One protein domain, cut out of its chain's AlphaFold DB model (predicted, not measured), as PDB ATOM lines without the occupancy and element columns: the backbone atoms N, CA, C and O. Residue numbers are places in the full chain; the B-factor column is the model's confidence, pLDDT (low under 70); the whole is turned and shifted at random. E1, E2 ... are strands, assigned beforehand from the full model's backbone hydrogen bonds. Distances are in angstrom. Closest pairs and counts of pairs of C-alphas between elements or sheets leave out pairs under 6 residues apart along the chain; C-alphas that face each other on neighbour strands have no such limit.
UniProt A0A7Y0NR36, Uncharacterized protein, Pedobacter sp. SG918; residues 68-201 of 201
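What this domain is: This is residues 68 to 201 of the 201 residues of an uncharacterized protein of Pedobacter sp. SG918 (UniProt A0A7Y0NR36). A long, strongly twisted wall of eight strands faces, with its end E11 E8 E7 E6, a small three-stranded sheet, E5 E10 E9; the two are only partly face to face, with few close C-alphas between them. The other end of the wall, E1 E2 E3, reaches away from the small sheet, and the stretch before E1 first pairs briefly with E5 at residues 69 to 70. The printed part has 134 residues with eleven named strands, E1 to E11 in chain order, and no named helix; it is all strand. Both sheets are antiparallel, the large one in the order E1 E2 E3 E4 E11 E8 E7 E6. The whole is compact, with a radius of gyration of the C-alphas of 14.9 A and spans of 39 by 36 by 26 A.

How they stand to each other: Residues 68 to 87 hold no named element; in them residues 69 to 70 pair antiparallel with residues 139 to 140 of E5, residues 138 to 145. E1, residues 88 to 95, and E2, residues 101 to 107, form a hairpin, with N 91 and O 104 at 2.8 A. E2 and E3, residues 110 to 118, form the next hairpin, with N 112 and O 105 at 2.7 A. E3 and E4, residues 125 to 132, form a third, with N 115 and O 128 at 2.8 A. E1 E2 E3 E4 is a meander, each strand the antiparallel neighbour of the one before. E5 bends by 55 degrees at residue 142, and E4 and E5 are apart. E6, residues 148 to 150, E7, residues 155 to 158, and E8, residues 163 to 167, are a second meander; N 157 and O 149 are 2.9 A apart, and N 165 and O 156 are 2.8 A apart. E9, residues 173 to 178, and E10, residues 181 to 188, form a hairpin, with N 176 and O 183 at 2.8 A. E10 is the inner strand between E9 and E5, with N 140 and O 186 at 2.8 A. E11, residues 194 to 200, has E4 and E8 as neighbours, with N 127 and O 197 at 2.8 A and N 164 and O 200 at 2.8 A. Between the sheets, the closest C-alphas of E6 and E10 are those of Ile 148 and Lys 182, 6.1 A apart, and those of E5 and E7 are Ala 145 and Val 158, 6.4 A apart. E5 and E11 are near each other, with 6 pairs of C-alphas within 10 A. E1, E2 and E3 are each apart from E5, E9 and E10.

Where its parts are: E1 begins at C-alpha 88 (64.868, 13.078, 40.405) and is 20.8 A long from first to last C-alpha. E2 is 18.0 A, E3, with 9 residues the longest strand by residues, is 25.9 A, and E4 is 23.3 A. E5 is 21.0 A and begins at C-alpha 138 (53.317, 9.639, 34.639). E6 has three residues, E7 four and E8 five. E9 is 16.1 A and E10 is 22.7 A. E11 is 20.4 A and ends at C-alpha 200 (47.327, -2.344, 56.130).

The domain as a whole: The two C-alphas farthest apart are those of Lys 97 and Gln 179, 43.4 A. The printed part runs from residue 68 to residue 201, the chain's last, and has no cut. The link E3 to E4, with 6 residues, is short; the other links between named strands are tight. From edge strand E1 to edge strand E6 the strands' lines turn by 117 degrees and the way across the sheet turns by 53 degrees. Both sheets are strongly twisted, their C-alphas lying up to 7.6 A off the best plane in the large one and up to 5.6 A in the small one. The mean pLDDT of the printed part is 95.9, and no printed residue is under 70.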
ATOM      1  N   ALA A  68      58.867   5.455  42.649       97.06
ATOM      2  CA  ALA A  68      57.406   5.493  42.763       97.06
ATOM      3  C   ALA A  68      56.724   5.986  41.481       97.06
ATOM      4  O   ALA A  68      55.630   5.519  41.162       97.06
ATOM      5  N   LEU A  69      57.382   6.887  40.744       97.81
ATOM      6  CA  LEU A  69      56.898   7.475  39.498       97.81
ATOM      7  C   LEU A  69      57.839   7.150  38.338       97.81
ATOM      8  O   LEU A  69      59.060   7.175  38.496       97.81
ATOM      9  N   ALA A  70      57.268   6.894  37.165       97.06
ATOM     10  CA  ALA A  70      58.020   6.659  35.940       97.06
ATOM     11  C   ALA A  70      57.252   7.136  34.704       97.06
ATOM     12  O   ALA A  70      56.022   7.063  34.643       97.06
ATOM     13  N   VAL A  71      57.999   7.559  33.687       95.81
ATOM     14  CA  VAL A  71      57.489   7.704  32.320       95.81
ATOM     15  C   VAL A  71      57.595   6.339  31.655       95.81
ATOM     16  O   VAL A  71      58.675   5.752  31.614       95.81
ATOM     17  N   LEU A  72      56.481   5.827  31.141       96.50
ATOM     18  CA  LEU A  72      56.441   4.563  30.411       96.50
ATOM     19  C   LEU A  72      55.941   4.818  28.992       96.50
ATOM     20  O   LEU A  72      55.023   5.613  28.797       96.50
ATOM     21  N   ALA A  73      56.518   4.115  28.014       94.56
ATOM     22  CA  ALA A  73      56.084   4.202  26.617       94.56
ATOM     23  C   ALA A  73      54.618   3.768  26.448       94.56
ATOM     24  O   ALA A  73      53.866   4.363  25.680       94.56
ATOM     25  N   ASP A  74      54.208   2.753  27.208       93.81
ATOM     26  CA  ASP A  74      52.839   2.269  27.290       93.81
ATOM     27  C   ASP A  74      52.605   1.543  28.627       93.81
ATOM     28  O   ASP A  74      53.497   1.424  29.472       93.81
ATOM     29  N   LYS A  75      51.378   1.052  28.826       93.94
ATOM     30  CA  LYS A  75      50.975   0.345  30.046       93.94
ATOM     31  C   LYS A  75      51.721  -0.978  30.279       93.94
ATOM     32  O   LYS A  75      51.745  -1.430  31.417       93.94
ATOM     33  N   GLU A  76      52.316  -1.596  29.260       93.94
ATOM     34  CA  GLU A  76      53.008  -2.892  29.338       93.94
ATOM     35  C   GLU A  76      54.535  -2.746  29.496       93.94
ATOM     36  O   GLU A  76      55.199  -3.687  29.933       93.94
ATOM     37  N   ALA A  77      55.097  -1.569  29.197       96.31
ATOM     38  CA  ALA A  77      56.529  -1.293  29.310       96.31
ATOM     39  C   ALA A  77      57.074  -1.558  30.727       96.31
ATOM     40  O   ALA A  77      56.486  -1.138  31.725       96.31
ATOM     41  N   ALA A  78      58.218  -2.241  30.825       95.94
ATOM     42  CA  ALA A  78      58.804  -2.645  32.104       95.94
ATOM     43  C   ALA A  78      59.022  -1.455  33.055       95.94
ATOM     44  O   ALA A  78      59.419  -0.370  32.632       95.94
ATOM     45  N   TRP A  79      58.776  -1.670  34.351       97.44
ATOM     46  CA  TRP A  79      59.069  -0.653  35.357       97.44
ATOM     47  C   TRP A  79      60.587  -0.465  35.482       97.44
ATOM     48  O   TRP A  79      61.295  -1.472  35.586       97.44
ATOM     49  N   PRO A  80      61.106   0.775  35.487       95.75
ATOM     50  CA  PRO A  80      62.533   1.005  35.668       95.75
ATOM     51  C   PRO A  80      62.974   0.598  37.078       95.75
ATOM     52  O   PRO A  80      62.273   0.847  38.057       95.75
ATOM     53  N   ASP A  81      64.162   0.008  37.200       92.06
ATOM     54  CA  ASP A  81      64.718  -0.373  38.508       92.06
ATOM     55  C   ASP A  81      65.185   0.849  39.324       92.06
ATOM     56  O   ASP A  81      65.267   0.784  40.552       92.06
ATOM     57  N   SER A  82      65.495   1.962  38.652       93.44
ATOM     58  CA  SER A  82      65.897   3.226  39.273       93.44
ATOM     59  C   SER A  82      65.565   4.427  38.395       93.44
ATOM     60  O   SER A  82      65.610   4.318  37.170       93.44
ATOM     61  N   ILE A  83      65.337   5.581  39.016       93.12
ATOM     62  CA  ILE A  83      65.379   6.891  38.355       93.12
ATOM     63  C   ILE A  83      66.783   7.497  38.484       93.12
ATOM     64  O   ILE A  83      67.445   7.320  39.518       93.12
ATOM     65  N   ALA A  84      67.266   8.146  37.421       88.94
ATOM     66  CA  ALA A  84      68.577   8.783  37.417       88.94
ATOM     67  C   ALA A  84      68.592  10.010  38.338       88.94
ATOM     68  O   ALA A  84      67.558  10.605  38.625       88.94
ATOM     69  N   PHE A  85      69.785  10.396  38.796       78.69
ATOM     70  CA  PHE A  85      69.944  11.539  39.699       78.69
ATOM     71  C   PHE A  85      69.446  12.854  39.082       78.69
ATOM     72  O   PHE A  85      68.818  13.644  39.774       78.69
ATOM     73  N   ASP A  86      69.677  13.060  37.785       82.94
ATOM     74  CA  ASP A  86      69.231  14.274  37.091       82.94
ATOM     75  C   ASP A  86      67.706  14.297  36.882       82.94
ATOM     76  O   ASP A  86      67.108  15.370  36.829       82.94
ATOM     77  N   ASP A  87      67.080  13.115  36.839       87.75
ATOM     78  CA  ASP A  87      65.642  12.934  36.627       87.75
ATOM     79  C   ASP A  87      64.832  12.948  37.931       87.75
ATOM     80  O   ASP A  87      63.602  13.016  37.873       87.75
ATOM     81  N   LEU A  88      65.491  12.882  39.098       93.81
ATOM     82  CA  LEU A  88      64.868  13.078  40.405       93.81
ATOM     83  C   LEU A  88      65.661  14.063  41.259       93.81
ATOM     84  O   LEU A  88      66.703  13.736  41.829       93.81
ATOM     85  N   GLN A  89      65.097  15.252  41.448       95.44
ATOM     86  CA  GLN A  89      65.699  16.292  42.274       95.44
ATOM     87  C   GLN A  89      64.945  16.432  43.588       95.44
ATOM     88  O   GLN A  89      63.847  16.985  43.638       95.44
ATOM     89  N   ASN A  90      65.557  15.977  44.677       95.25
ATOM     90  CA  ASN A  90      65.017  16.194  46.013       95.25
ATOM     91  C   ASN A  90      64.974  17.699  46.349       95.25
ATOM     92  O   ASN A  90      65.974  18.400  46.191       95.25
ATOM     93  N   LYS A  91      63.827  18.188  46.829       97.12
ATOM     94  CA  LYS A  91      63.602  19.585  47.253       97.12
ATOM     95  C   LYS A  91      63.336  19.702  48.764       97.12
ATOM     96  O   LYS A  91      62.903  20.748  49.240       97.12
ATOM     97  N   GLY A  92      63.604  18.643  49.527       97.50
ATOM     98  CA  GLY A  92      63.406  18.564  50.970       97.50
ATOM     99  C   GLY A  92      62.041  18.003  51.368       97.50
ATOM    100  O   GLY A  92      61.446  17.179  50.675       97.50
ATOM    101  N   TYR A  93      61.558  18.416  52.535       98.31
ATOM    102  CA  TYR A  93      60.243  18.051  53.051       98.31
ATOM    103  C   TYR A  93      59.695  19.171  53.933       98.31
ATOM    104  O   TYR A  93      60.449  19.959  54.507       98.31
ATOM    105  N   VAL A  94      58.373  19.213  54.077       98.25
ATOM    106  CA  VAL A  94      57.678  20.091  55.027       98.25
ATOM    107  C   VAL A  94      56.921  19.253  56.044       98.25
ATOM    108  O   VAL A  94      56.391  18.196  55.710       98.25
ATOM    109  N   LEU A  95      56.884  19.711  57.294       97.50
ATOM    110  CA  LEU A  95      56.148  19.042  58.364       97.50
ATOM    111  C   LEU A  95      54.781  19.696  58.542       97.50
ATOM    112  O   LEU A  95      54.685  20.922  58.623       97.50
ATOM    113  N   ASP A  96      53.734  18.884  58.655       95.19
ATOM    114  CA  ASP A  96      52.417  19.386  59.035       95.19
ATOM    115  C   ASP A  96      52.296  19.620  60.556       95.19
ATOM    116  O   ASP A  96      53.252  19.473  61.326       95.19
ATOM    117  N   LYS A  97      51.102  20.026  61.009       94.31
ATOM    118  CA  LYS A  97      50.831  20.285  62.436       94.31
ATOM    119  C   LYS A  97      51.067  19.051  63.314       94.31
ATOM    120  O   LYS A  97      51.449  19.215  64.469       94.31
ATOM    121  N   SER A  98      50.900  17.854  62.754       91.31
ATOM    122  CA  SER A  98      51.129  16.567  63.416       91.31
ATOM    123  C   SER A  98      52.565  16.063  63.251       91.31
ATOM    124  O   SER A  98      52.861  14.934  63.623       91.31
ATOM    125  N   LYS A  99      53.469  16.895  62.714       94.12
ATOM    126  CA  LYS A  99      54.877  16.564  62.447       94.12
ATOM    127  C   LYS A  99      55.069  15.434  61.433       94.12
ATOM    128  O   LYS A  99      56.157  14.871  61.363       94.12
ATOM    129  N   MET A 100      54.066  15.159  60.599       95.88
ATOM    130  CA  MET A 100      54.209  14.210  59.498       95.88
ATOM    131  C   MET A 100      54.834  14.902  58.281       95.88
ATOM    132  O   MET A 100      54.404  16.009  57.929       95.88
ATOM    133  N   PRO A 101      55.844  14.293  57.632       97.75
ATOM    134  CA  PRO A 101      56.492  14.894  56.480       97.75
ATOM    135  C   PRO A 101      55.650  14.750  55.212       97.75
ATOM    136  O   PRO A 101      55.020  13.727  54.941       97.75
ATOM    137  N   THR A 102      55.686  15.801  54.402       98.62
ATOM    138  CA  THR A 102      55.388  15.756  52.972       98.62
ATOM    139  C   THR A 102      56.701  15.965  52.237       98.62
ATOM    140  O   THR A 102      57.301  17.036  52.353       98.62
ATOM    141  N   PHE A 103      57.168  14.937  51.535       98.69
ATOM    142  CA  PHE A 103      58.395  14.997  50.749       98.69
ATOM    143  C   PHE A 103      58.143  15.784  49.467       98.69
ATOM    144  O   PHE A 103      57.102  15.628  48.829       98.69
ATOM    145  N   LEU A 104      59.096  16.642  49.117       98.62
ATOM    146  CA  LEU A 104      59.050  17.512  47.951       98.62
ATOM    147  C   LEU A 104      60.180  17.102  47.013       98.62
ATOM    148  O   LEU A 104      61.342  17.053  47.425       98.62
ATOM    149  N   TYR A 105      59.862  16.801  45.764       97.94
ATOM    150  CA  TYR A 105      60.867  16.487  44.752       97.94
ATOM    151  C   TYR A 105      60.347  16.796  43.354       97.94
ATOM    152  O   TYR A 105      59.146  16.847  43.129       97.94
ATOM    153  N   GLU A 106      61.258  16.994  42.415       97.12
ATOM    154  CA  GLU A 106      60.943  16.937  40.991       97.12
ATOM    155  C   GLU A 106      61.231  15.516  40.504       97.12
ATOM    156  O   GLU A 106      62.259  14.953  40.882       97.12
ATOM    157  N   ALA A 107      60.349  14.925  39.699       95.81
ATOM    158  CA  ALA A 107      60.593  13.647  39.036       95.81
ATOM    159  C   ALA A 107      60.101  13.688  37.590       95.81
ATOM    160  O   ALA A 107      58.934  13.986  37.338       95.81
ATOM    161  N   ASN A 108      60.973  13.341  36.639       93.06
ATOM    162  CA  ASN A 108      60.658  13.330  35.204       93.06
ATOM    163  C   ASN A 108      60.064  14.665  34.697       93.06
ATOM    164  O   ASN A 108      59.166  14.676  33.849       93.06
ATOM    165  N   GLY A 109      60.540  15.790  35.243       91.44
ATOM    166  CA  GLY A 109      60.083  17.138  34.896       91.44
ATOM    167  C   GLY A 109      58.714  17.540  35.462       91.44
ATOM    168  O   GLY A 109      58.153  18.530  34.995       91.44
ATOM    169  N   ALA A 110      58.169  16.785  36.421       96.69
ATOM    170  CA  ALA A 110      56.990  17.157  37.202       96.69
ATOM    171  C   ALA A 110      57.382  17.476  38.648       96.69
ATOM    172  O   ALA A 110      58.209  16.778  39.234       96.69
ATOM    173  N   ASP A 111      56.737  18.476  39.241       98.25
ATOM    174  CA  ASP A 111      56.819  18.723  40.678       98.25
ATOM    175  C   ASP A 111      55.965  17.695  41.414       98.25
ATOM    176  O   ASP A 111      54.831  17.422  41.018       98.25
ATOM    177  N   VAL A 112      56.490  17.138  42.500       98.62
ATOM    178  CA  VAL A 112      55.842  16.076  43.261       98.62
ATOM    179  C   VAL A 112      55.805  16.422  44.739       98.62
ATOM    180  O   VAL A 112      56.806  16.789  45.359       98.62
ATOM    181  N   THR A 113      54.621  16.236  45.312       98.75
ATOM    182  CA  THR A 113      54.406  16.189  46.756       98.75
ATOM    183  C   THR A 113      54.015  14.770  47.137       98.75
ATOM    184  O   THR A 113      53.120  14.182  46.532       98.75
ATOM    185  N   ASP A 114      54.691  14.207  48.128       98.69
ATOM    186  CA  ASP A 114      54.475  12.836  48.581       98.69
ATOM    187  C   ASP A 114      54.284  12.833  50.091       98.69
ATOM    188  O   ASP A 114      55.229  12.944  50.878       98.69
ATOM    189  N   LYS A 115      53.017  12.814  50.493       98.50
ATOM    190  CA  LYS A 115      52.602  12.875  51.887       98.50
ATOM    191  C   LYS A 115      52.336  11.473  52.400       98.50
ATOM    192  O   LYS A 115      51.503  10.760  51.845       98.50
ATOM    193  N   ILE A 116      52.978  11.120  53.508       97.38
ATOM    194  CA  ILE A 116      52.770   9.843  54.186       97.38
ATOM    195  C   ILE A 116      52.307  10.105  55.616       97.38
ATOM    196  O   ILE A 116      53.010  10.737  56.404       97.38
ATOM    197  N   THR A 117      51.122   9.607  55.956       96.50
ATOM    198  CA  THR A 117      50.509   9.738  57.282       96.50
ATOM    199  C   THR A 117      50.164   8.379  57.862       96.50
ATOM    200  O   THR A 117      49.846   7.447  57.129       96.50
ATOM    201  N   VAL A 118      50.147   8.284  59.184       95.00
ATOM    202  CA  VAL A 118      49.659   7.111  59.912       95.00
ATOM    203  C   VAL A 118      48.241   7.404  60.405       95.00
ATOM    204  O   VAL A 118      47.952   8.532  60.808       95.00
ATOM    205  N   LEU A 119      47.334   6.426  60.321       89.75
ATOM    206  CA  LEU A 119      46.011   6.550  60.937       89.75
ATOM    207  C   LEU A 119      46.143   6.593  62.462       89.75
ATOM    208  O   LEU A 119      46.985   5.908  63.029       89.75
ATOM    209  N   SER A 120      45.282   7.352  63.140       84.38
ATOM    210  CA  SER A 120      45.374   7.569  64.593       84.38
ATOM    211  C   SER A 120      45.272   6.294  65.439       84.38
ATOM    212  O   SER A 120      45.679   6.291  66.593       84.38
ATOM    213  N   ASP A 121      44.706   5.218  64.891       87.81
ATOM    214  CA  ASP A 121      44.625   3.905  65.538       87.81
ATOM    215  C   ASP A 121      45.838   2.998  65.237       87.81
ATOM    216  O   ASP A 121      45.878   1.853  65.684       87.81
ATOM    217  N   GLY A 122      46.822   3.480  64.468       89.06
ATOM    218  CA  GLY A 122      48.016   2.732  64.066       89.06
ATOM    219  C   GLY A 122      47.743   1.567  63.104       89.06
ATOM    220  O   GLY A 122      48.628   0.741  62.851       89.06
ATOM    221  N   THR A 123      46.523   1.458  62.566       93.06
ATOM    222  CA  THR A 123      46.118   0.291  61.769       93.06
ATOM    223  C   THR A 123      46.595   0.366  60.326       93.06
ATOM    224  O   THR A 123      46.842  -0.676  59.716       93.06
ATOM    225  N   ALA A 124      46.773   1.569  59.781       95.19
ATOM    226  CA  ALA A 124      47.191   1.754  58.400       95.19
ATOM    227  C   ALA A 124      48.120   2.954  58.215       95.19
ATOM    228  O   ALA A 124      48.083   3.937  58.959       95.19
ATOM    229  N   LEU A 125      48.901   2.880  57.144       96.75
ATOM    230  CA  LEU A 125      49.640   4.000  56.582       96.75
ATOM    231  C   LEU A 125      48.897   4.483  55.335       96.75
ATOM    232  O   LEU A 125      48.508   3.677  54.496       96.75
ATOM    233  N   SER A 126      48.687   5.788  55.213       97.44
ATOM    234  CA  SER A 126      48.106   6.432  54.035       97.44
ATOM    235  C   SER A 126      49.182   7.221  53.308       97.44
ATOM    236  O   SER A 126      49.927   7.976  53.934       97.44
ATOM    237  N   ARG A 127      49.249   7.067  51.989       98.31
ATOM    238  CA  ARG A 127      50.176   7.786  51.122       98.31
ATOM    239  C   ARG A 127      49.409   8.517  50.034       98.31
ATOM    240  O   ARG A 127      48.580   7.922  49.346       98.31
ATOM    241  N   THR A 128      49.711   9.800  49.883       98.69
ATOM    242  CA  THR A 128      49.159  10.675  48.853       98.69
ATOM    243  C   THR A 128      50.301  11.250  48.030       98.69
ATOM    244  O   THR A 128      51.114  12.006  48.553       98.69
ATOM    245  N   ILE A 129      50.344  10.904  46.746       98.75
ATOM    246  CA  ILE A 129      51.301  11.431  45.774       98.75
ATOM    247  C   ILE A 129      50.532  12.355  44.837       98.75
ATOM    248  O   ILE A 129      49.622  11.902  44.146       98.75
ATOM    249  N   SER A 130      50.894  13.632  44.806       98.69
ATOM    250  CA  SER A 130      50.296  14.619  43.904       98.69
ATOM    251  C   SER A 130      51.371  15.212  43.017       98.69
ATOM    252  O   SER A 130      52.433  15.594  43.516       98.69
ATOM    253  N   ILE A 131      51.073  15.308  41.725       98.50
ATOM    254  CA  ILE A 131      51.950  15.931  40.739       98.50
ATOM    255  C   ILE A 131      51.431  17.322  40.373       98.50
ATOM    256  O   ILE A 131      50.229  17.573  40.421       98.50
ATOM    257  N   SER A 132      52.329  18.228  40.008       98.00
ATOM    258  CA  SER A 132      52.026  19.495  39.341       98.00
ATOM    259  C   SER A 132      53.047  19.765  38.237       98.00
ATOM    260  O   SER A 132      54.126  19.174  38.221       98.00
ATOM    261  N   ASN A 133      52.722  20.658  37.299       95.44
ATOM    262  CA  ASN A 133      53.615  21.060  36.203       95.44
ATOM    263  C   ASN A 133      54.108  19.906  35.308       95.44
ATOM    264  O   ASN A 133      55.078  20.072  34.568       95.44
ATOM    265  N   SER A 134      53.429  18.752  35.323       94.75
ATOM    266  CA  SER A 134      53.826  17.631  34.475       94.75
ATOM    267  C   SER A 134      53.566  17.933  33.002       94.75
ATOM    268  O   SER A 134      52.464  18.329  32.615       94.75
ATOM    269  N   LYS A 135      54.582  17.706  32.168       92.62
ATOM    270  CA  LYS A 135      54.514  17.896  30.707       92.62
ATOM    271  C   LYS A 135      54.071  16.640  29.957       92.62
ATOM    272  O   LYS A 135      53.824  16.703  28.756       92.62
ATOM    273  N   GLN A 136      53.997  15.508  30.649       94.12
ATOM    274  CA  GLN A 136      53.642  14.211  30.083       94.12
ATOM    275  C   GLN A 136      52.953  13.325  31.130       94.12
ATOM    276  O   GLN A 136      53.099  13.574  32.329       94.12
ATOM    277  N   PRO A 137      52.206  12.291  30.716       96.00
ATOM    278  CA  PRO A 137      51.632  11.345  31.659       96.00
ATOM    279  C   PRO A 137      52.718  10.625  32.464       96.00
ATOM    280  O   PRO A 137      53.744  10.217  31.917       96.00
ATOM    281  N   LEU A 138      52.464  10.429  33.755       97.12
ATOM    282  CA  LEU A 138      53.317   9.639  34.639       97.12
ATOM    283  C   LEU A 138      52.547   8.428  35.133       97.12
ATOM    284  O   LEU A 138      51.373   8.515  35.484       97.12
ATOM    285  N   TYR A 139      53.216   7.289  35.209       98.12
ATOM    286  CA  TYR A 139      52.687   6.149  35.935       98.12
ATOM    287  C   TYR A 139      53.186   6.199  37.372       98.12
ATOM    288  O   TYR A 139      54.331   6.569  37.623       98.12
ATOM    289  N   CYS A 140      52.336   5.776  38.303       98.19
ATOM    290  CA  CYS A 140      52.705   5.505  39.682       98.19
ATOM    291  C   CYS A 140      52.602   4.005  39.957       98.19
ATOM    292  O   CYS A 140      51.566   3.394  39.674       98.19
ATOM    293  N   ARG A 141      53.643   3.416  40.553       98.25
ATOM    294  CA  ARG A 141      53.631   2.020  41.008       98.25
ATOM    295  C   ARG A 141      53.337   1.962  42.498       98.25
ATOM    296  O   ARG A 141      54.115   2.450  43.310       98.25
ATOM    297  N   ILE A 142      52.207   1.352  42.845       98.25
ATOM    298  CA  ILE A 142      51.750   1.204  44.232       98.25
ATOM    299  C   ILE A 142      52.402  -0.024  44.873       98.25
ATOM    300  O   ILE A 142      52.873   0.047  46.004       98.25
ATOM    301  N   ALA A 143      52.455  -1.146  44.148       98.06
ATOM    302  CA  ALA A 143      53.035  -2.392  44.642       98.06
ATOM    303  C   ALA A 143      53.544  -3.296  43.518       98.06
ATOM    304  O   ALA A 143      53.093  -3.202  42.375       98.06
ATOM    305  N   ALA A 144      54.450  -4.206  43.878       97.38
ATOM    306  CA  ALA A 144      54.864  -5.343  43.068       97.38
ATOM    307  C   ALA A 144      54.989  -6.586  43.953       97.38
ATOM    308  O   ALA A 144      55.534  -6.502  45.052       97.38
ATOM    309  N   ALA A 145      54.480  -7.723  43.485       97.50
ATOM    310  CA  ALA A 145      54.539  -8.999  44.197       97.50
ATOM    311  C   ALA A 145      54.312 -10.173  43.237       97.50
ATOM    312  O   ALA A 145      53.847  -9.981  42.114       97.50
ATOM    313  N   SER A 146      54.579 -11.404  43.678       97.12
ATOM    314  CA  SER A 146      54.227 -12.618  42.921       97.12
ATOM    315  C   SER A 146      52.724 -12.685  42.617       97.12
ATOM    316  O   SER A 146      52.317 -13.017  41.501       97.12
ATOM    317  N   THR A 147      51.897 -12.301  43.590       97.75
ATOM    318  CA  THR A 147      50.437 -12.242  43.501       97.75
ATOM    319  C   THR A 147      49.921 -10.866  43.913       97.75
ATOM    320  O   THR A 147      50.377 -10.256  44.873       97.75
ATOM    321  N   ILE A 148      48.948 -10.376  43.154       98.56
ATOM    322  CA  ILE A 148      48.116  -9.216  43.463       98.56
ATOM    323  C   ILE A 148      46.714  -9.598  42.994       98.56
ATOM    324  O   ILE A 148      46.532 -10.000  41.833       98.56
ATOM    325  N   GLU A 149      45.756  -9.530  43.909       98.25
ATOM    326  CA  GLU A 149      44.356  -9.881  43.688       98.25
ATOM    327  C   GLU A 149      43.490  -8.647  43.901       98.25
ATOM    328  O   GLU A 149      43.605  -7.968  44.918       98.25
ATOM    329  N   ALA A 150      42.648  -8.331  42.917       98.06
ATOM    330  CA  ALA A 150      41.699  -7.232  43.018       98.06
ATOM    331  C   ALA A 150      40.419  -7.705  43.715       98.06
ATOM    332  O   ALA A 150      39.868  -8.757  43.390       98.06
ATOM    333  N   HIS A 151      39.922  -6.883  44.630       97.44
ATOM    334  CA  HIS A 151      38.670  -7.065  45.348       97.44
ATOM    335  C   HIS A 151      37.748  -5.859  45.116       97.44
ATOM    336  O   HIS A 151      38.056  -4.924  44.376       97.44
ATOM    337  N   LYS A 152      36.567  -5.893  45.740       95.56
ATOM    338  CA  LYS A 152      35.596  -4.794  45.679       95.56
ATOM    339  C   LYS A 152      36.180  -3.510  46.288       95.56
ATOM    340  O   LYS A 152      37.096  -3.567  47.104       95.56
ATOM    341  N   ASN A 153      35.600  -2.365  45.931       95.00
ATOM    342  CA  ASN A 153      35.902  -1.057  46.530       95.00
ATOM    343  C   ASN A 153      37.395  -0.682  46.453       95.00
ATOM    344  O   ASN A 153      37.996  -0.336  47.470       95.00
ATOM    345  N   ASN A 154      38.005  -0.844  45.268       97.31
ATOM    346  CA  ASN A 154      39.412  -0.509  45.005       97.31
ATOM    347  C   ASN A 154      40.400  -1.102  46.030       97.31
ATOM    348  O   ASN A 154      41.420  -0.497  46.368       97.31
ATOM    349  N   THR A 155      40.091  -2.302  46.521       98.38
ATOM    350  CA  THR A 155      40.908  -3.027  47.495       98.38
ATOM    351  C   THR A 155      41.720  -4.112  46.797       98.38
ATOM    352  O   THR A 155      41.209  -4.795  45.913       98.38
ATOM    353  N   TYR A 156      42.974  -4.290  47.202       98.69
ATOM    354  CA  TYR A 156      43.902  -5.248  46.615       98.69
ATOM    355  C   TYR A 156      44.628  -6.024  47.709       98.69
ATOM    356  O   TYR A 156      45.153  -5.422  48.642       98.69
ATOM    357  N   ILE A 157      44.689  -7.347  47.577       98.50
ATOM    358  CA  ILE A 157      45.494  -8.207  48.450       98.50
ATOM    359  C   ILE A 157      46.814  -8.491  47.739       98.50
ATOM    360  O   ILE A 157      46.818  -8.890  46.571       98.50
ATOM    361  N   VAL A 158      47.931  -8.254  48.429       98.44
ATOM    362  CA  VAL A 158      49.275  -8.334  47.852       98.44
ATOM    363  C   VAL A 158      50.089  -9.456  48.497       98.44
ATOM    364  O   VAL A 158      50.104  -9.616  49.718       98.44
ATOM    365  N   GLY A 159      50.786 -10.223  47.659       96.25
ATOM    366  CA  GLY A 159      51.549 -11.400  48.063       96.25
ATOM    367  C   GLY A 159      50.649 -12.516  48.596       96.25
ATOM    368  O   GLY A 159      49.472 -12.616  48.240       96.25
ATOM    369  N   ASP A 160      51.197 -13.349  49.476       93.31
ATOM    370  CA  ASP A 160      50.438 -14.367  50.214       93.31
ATOM    371  C   ASP A 160      49.703 -13.728  51.405       93.31
ATOM    372  O   ASP A 160      50.019 -13.970  52.567       93.31
ATOM    373  N   LYS A 161      48.781 -12.802  51.101       95.25
ATOM    374  CA  LYS A 161      48.059 -11.972  52.088       95.25
ATOM    375  C   LYS A 161      48.988 -11.185  53.021       95.25
ATOM    376  O   LYS A 161      48.625 -10.902  54.158       95.25
ATOM    377  N   ALA A 162      50.166 -10.809  52.524       96.69
ATOM    378  CA  ALA A 162      51.171 -10.088  53.298       96.69
ATOM    379  C   ALA A 162      50.672  -8.702  53.728       96.69
ATOM    380  O   ALA A 162      51.014  -8.233  54.807       96.69
ATOM    381  N   TYR A 163      49.878  -8.048  52.876       98.00
ATOM    382  CA  TYR A 163      49.219  -6.784  53.185       98.00
ATOM    383  C   TYR A 163      48.052  -6.515  52.233       98.00
ATOM    384  O   TYR A 163      47.914  -7.124  51.166       98.00
ATOM    385  N   THR A 164      47.206  -5.574  52.635       98.50
ATOM    386  CA  THR A 164      46.078  -5.061  51.862       98.50
ATOM    387  C   THR A 164      46.328  -3.607  51.488       98.50
ATOM    388  O   THR A 164      46.763  -2.806  52.315       98.50
ATOM    389  N   LEU A 165      46.016  -3.261  50.244       98.50
ATOM    390  CA  LEU A 165      45.989  -1.893  49.748       98.50
ATOM    391  C   LEU A 165      44.553  -1.469  49.482       98.50
ATOM    392  O   LEU A 165      43.797  -2.216  48.866       98.50
ATOM    393  N   LYS A 166      44.198  -0.245  49.862       98.38
ATOM    394  CA  LYS A 166      42.958   0.395  49.430       98.38
ATOM    395  C   LYS A 166      43.294   1.673  48.683       98.38
ATOM    396  O   LYS A 166      43.792   2.627  49.272       98.38
ATOM    397  N   VAL A 167      43.032   1.685  47.384       98.56
ATOM    398  CA  VAL A 167      43.186   2.879  46.549       98.56
ATOM    399  C   VAL A 167      41.919   3.724  46.672       98.56
ATOM    400  O   VAL A 167      40.828   3.173  46.815       98.56
ATOM    401  N   ALA A 168      42.051   5.051  46.647       97.81
ATOM    402  CA  ALA A 168      40.910   5.958  46.721       97.81
ATOM    403  C   ALA A 168      39.825   5.620  45.679       97.81
ATOM    404  O   ALA A 168      40.104   5.174  44.558       97.81
ATOM    405  N   ASP A 169      38.564   5.819  46.060       93.75
ATOM    406  CA  ASP A 169      37.432   5.566  45.173       93.75
ATOM    407  C   ASP A 169      37.498   6.489  43.943       93.75
ATOM    408  O   ASP A 169      37.903   7.647  44.026       93.75
ATOM    409  N   GLY A 170      37.133   5.960  42.774       91.31
ATOM    410  CA  GLY A 170      37.222   6.681  41.498       91.31
ATOM    411  C   GLY A 170      38.608   6.663  40.838       91.31
ATOM    412  O   GLY A 170      38.703   6.928  39.637       91.31
ATOM    413  N   THR A 171      39.674   6.276  41.549       96.25
ATOM    414  CA  THR A 171      40.990   6.053  40.936       96.25
ATOM    415  C   THR A 171      40.979   4.793  40.067       96.25
ATOM    416  O   THR A 171      40.592   3.711  40.512       96.25
ATOM    417  N   LYS A 172      41.452   4.920  38.822       95.88
ATOM    418  CA  LYS A 172      41.560   3.820  37.849       95.88
ATOM    419  C   LYS A 172      42.892   3.077  37.998       95.88
ATOM    420  O   LYS A 172      43.782   3.214  37.160       95.88
ATOM    421  N   ALA A 173      43.034   2.317  39.080       97.88
ATOM    422  CA  ALA A 173      44.174   1.422  39.254       97.88
ATOM    423  C   ALA A 173      44.022   0.152  38.401       97.88
ATOM    424  O   ALA A 173      42.909  -0.318  38.161       97.88
ATOM    425  N   PHE A 174      45.138  -0.403  37.936       97.94
ATOM    426  CA  PHE A 174      45.149  -1.626  37.138       97.94
ATOM    427  C   PHE A 174      46.314  -2.536  37.521       97.94
ATOM    428  O   PHE A 174      47.381  -2.081  37.934       97.94
ATOM    429  N   ILE A 175      46.097  -3.844  37.372       98.44
ATOM    430  CA  ILE A 175      47.123  -4.858  37.606       98.44
ATOM    431  C   ILE A 175      47.786  -5.205  36.276       98.44
ATOM    432  O   ILE A 175      47.114  -5.647  35.343       98.44
ATOM    433  N   ARG A 176      49.107  -5.075  36.221       97.62
ATOM    434  CA  ARG A 176      49.946  -5.550  35.119       97.62
ATOM    435  C   ARG A 176      50.604  -6.874  35.486       97.62
ATOM    436  O   ARG A 176      51.097  -7.029  36.599       97.62
ATOM    437  N   LYS A 177      50.648  -7.825  34.549       97.12
ATOM    438  CA  LYS A 177      51.465  -9.044  34.679       97.12
ATOM    439  C   LYS A 177      52.868  -8.777  34.139       97.12
ATOM    440  O   LYS A 177      53.012  -8.164  33.090       97.12
ATOM    441  N   THR A 178      53.887  -9.274  34.826       95.00
ATOM    442  CA  THR A 178      55.292  -9.185  34.414       95.00
ATOM    443  C   THR A 178      55.949 -10.561  34.500       95.00
ATOM    444  O   THR A 178      55.377 -11.506  35.042       95.00
ATOM    445  N   GLN A 179      57.184 -10.685  34.012       91.31
ATOM    446  CA  GLN A 179      57.966 -11.916  34.182       91.31
ATOM    447  C   GLN A 179      58.272 -12.234  35.656       91.31
ATOM    448  O   GLN A 179      58.494 -13.391  35.997       91.31
ATOM    449  N   LYS A 180      58.281 -11.217  36.533       89.44
ATOM    450  CA  LYS A 180      58.619 -11.341  37.961       89.44
ATOM    451  C   LYS A 180      57.383 -11.418  38.874       89.44
ATOM    452  O   LYS A 180      57.538 -11.488  40.089       89.44
ATOM    453  N   GLY A 181      56.169 -11.390  38.316       95.69
ATOM    454  CA  GLY A 181      54.919 -11.423  39.078       95.69
ATOM    455  C   GLY A 181      53.880 -10.443  38.541       95.69
ATOM    456  O   GLY A 181      53.533 -10.458  37.360       95.69
ATOM    457  N   LYS A 182      53.347  -9.603  39.423       98.06
ATOM    458  CA  LYS A 182      52.325  -8.600  39.132       98.06
ATOM    459  C   LYS A 182      52.700  -7.254  39.737       98.06
ATOM    460  O   LYS A 182      53.371  -7.191  40.764       98.06
ATOM    461  N   GLU A 183      52.210  -6.190  39.121       98.31
ATOM    462  CA  GLU A 183      52.356  -4.816  39.597       98.31
ATOM    463  C   GLU A 183      50.991  -4.136  39.647       98.31
ATOM    464  O   GLU A 183      50.165  -4.346  38.759       98.31
ATOM    465  N   LEU A 184      50.755  -3.325  40.678       98.56
ATOM    466  CA  LEU A 184      49.577  -2.469  40.790       98.56
ATOM    467  C   LEU A 184      49.971  -1.039  40.437       98.56
ATOM    468  O   LEU A 184      50.805  -0.439  41.122       98.56
ATOM    469  N   LEU A 185      49.368  -0.508  39.377       98.56
ATOM    470  CA  LEU A 185      49.742   0.764  38.770       98.56
ATOM    471  C   LEU A 185      48.547   1.712  38.662       98.56
ATOM    472  O   LEU A 185      47.395   1.283  38.580       98.56
ATOM    473  N   VAL A 186      48.841   3.009  38.604       98.31
ATOM    474  CA  VAL A 186      47.893   4.083  38.283       98.31
ATOM    475  C   VAL A 186      48.532   5.002  37.249       98.31
ATOM    476  O   VAL A 186      49.715   5.315  37.354       98.31
ATOM    477  N   LEU A 187      47.751   5.443  36.262       98.00
ATOM    478  CA  LEU A 187      48.152   6.498  35.335       98.00
ATOM    479  C   LEU A 187      47.710   7.859  35.886       98.00
ATOM    480  O   LEU A 187      46.520   8.077  36.098       98.00
ATOM    481  N   LEU A 188      48.672   8.755  36.079       97.62
ATOM    482  CA  LEU A 188      48.477  10.180  36.323       97.62
ATOM    483  C   LEU A 188      48.560  10.876  34.958       97.62
ATOM    484  O   LEU A 188      49.645  11.137  34.434       97.62
ATOM    485  N   ALA A 189      47.404  11.046  34.322       95.00
ATOM    486  CA  ALA A 189      47.280  11.501  32.941       95.00
ATOM    487  C   ALA A 189      47.351  13.027  32.807       95.00
ATOM    488  O   ALA A 189      47.797  13.524  31.774       95.00
ATOM    489  N   ASN A 190      46.901  13.761  33.826       94.88
ATOM    490  CA  ASN A 190      46.826  15.218  33.793       94.88
ATOM    491  C   ASN A 190      47.955  15.858  34.600       94.88
ATOM    492  O   ASN A 190      48.492  15.274  35.539       94.88
ATOM    493  N   ALA A 191      48.252  17.118  34.277       91.44
ATOM    494  CA  ALA A 191      49.349  17.870  34.877       91.44
ATOM    495  C   ALA A 191      49.245  18.056  36.400       91.44
ATOM    496  O   ALA A 191      50.258  18.371  37.012       91.44
ATOM    497  N   THR A 192      48.053  17.889  36.989       94.44
ATOM    498  CA  THR A 192      47.766  18.118  38.417       94.44
ATOM    499  C   THR A 192      47.089  16.923  39.100       94.44
ATOM    500  O   THR A 192      46.289  17.101  40.020       94.44
ATOM    501  N   ASP A 193      47.316  15.707  38.602       97.31
ATOM    502  CA  ASP A 193      46.690  14.508  39.163       97.31
ATOM    503  C   ASP A 193      47.232  14.166  40.563       97.31
ATOM    504  O   ASP A 193      48.361  14.489  40.939       97.31
ATOM    505  N   SER A 194      46.408  13.467  41.341       97.81
ATOM    506  CA  SER A 194      46.760  12.981  42.673       97.81
ATOM    507  C   SER A 194      46.294  11.543  42.864       97.81
ATOM    508  O   SER A 194      45.211  11.152  42.423       97.81
ATOM    509  N   LEU A 195      47.117  10.757  43.546       98.44
ATOM    510  CA  LEU A 195      46.854   9.385  43.940       98.44
ATOM    511  C   LEU A 195      46.897   9.289  45.458       98.44
ATOM    512  O   LEU A 195      47.920   9.589  46.062       98.44
ATOM    513  N   THR A 196      45.825   8.781  46.062       98.62
ATOM    514  CA  THR A 196      45.807   8.399  47.479       98.62
ATOM    515  C   THR A 196      45.529   6.909  47.619       98.62
ATOM    516  O   THR A 196      44.620   6.377  46.977       98.62
ATOM    517  N   TYR A 197      46.296   6.234  48.472       98.44
ATOM    518  CA  TYR A 197      46.032   4.860  48.886       98.44
ATOM    519  C   TYR A 197      46.436   4.632  50.342       98.44
ATOM    520  O   TYR A 197      47.323   5.307  50.862       98.44
ATOM    521  N   SER A 198      45.808   3.653  50.986       98.06
ATOM    522  CA  SER A 198      46.222   3.150  52.294       98.06
ATOM    523  C   SER A 198      46.762   1.728  52.212       98.06
ATOM    524  O   SER A 198      46.401   0.957  51.322       98.06
ATOM    525  N   LEU A 199      47.640   1.398  53.155       97.62
ATOM    526  CA  LEU A 199      48.294   0.110  53.324       97.62
ATOM    527  C   LEU A 199      48.052  -0.395  54.752       97.62
ATOM    528  O   LEU A 199      48.345   0.311  55.719       97.62
ATOM    529  N   THR A 200      47.565  -1.630  54.865       97.19
ATOM    530  CA  THR A 200      47.327  -2.344  56.130       97.19
ATOM    531  C   THR A 200      48.003  -3.710  56.079       97.19
ATOM    532  O   THR A 200      47.820  -4.444  55.111       97.19
ATOM    533  N   TRP A 201      48.759  -4.051  57.119       94.88
ATOM    534  CA  TRP A 201      49.510  -5.302  57.273       94.88
ATOM    535  C   TRP A 201      49.441  -5.799  58.708       94.88
ATOM    536  O   TRP A 201      49.123  -4.951  59.579       94.88
TER     537      TRP A 201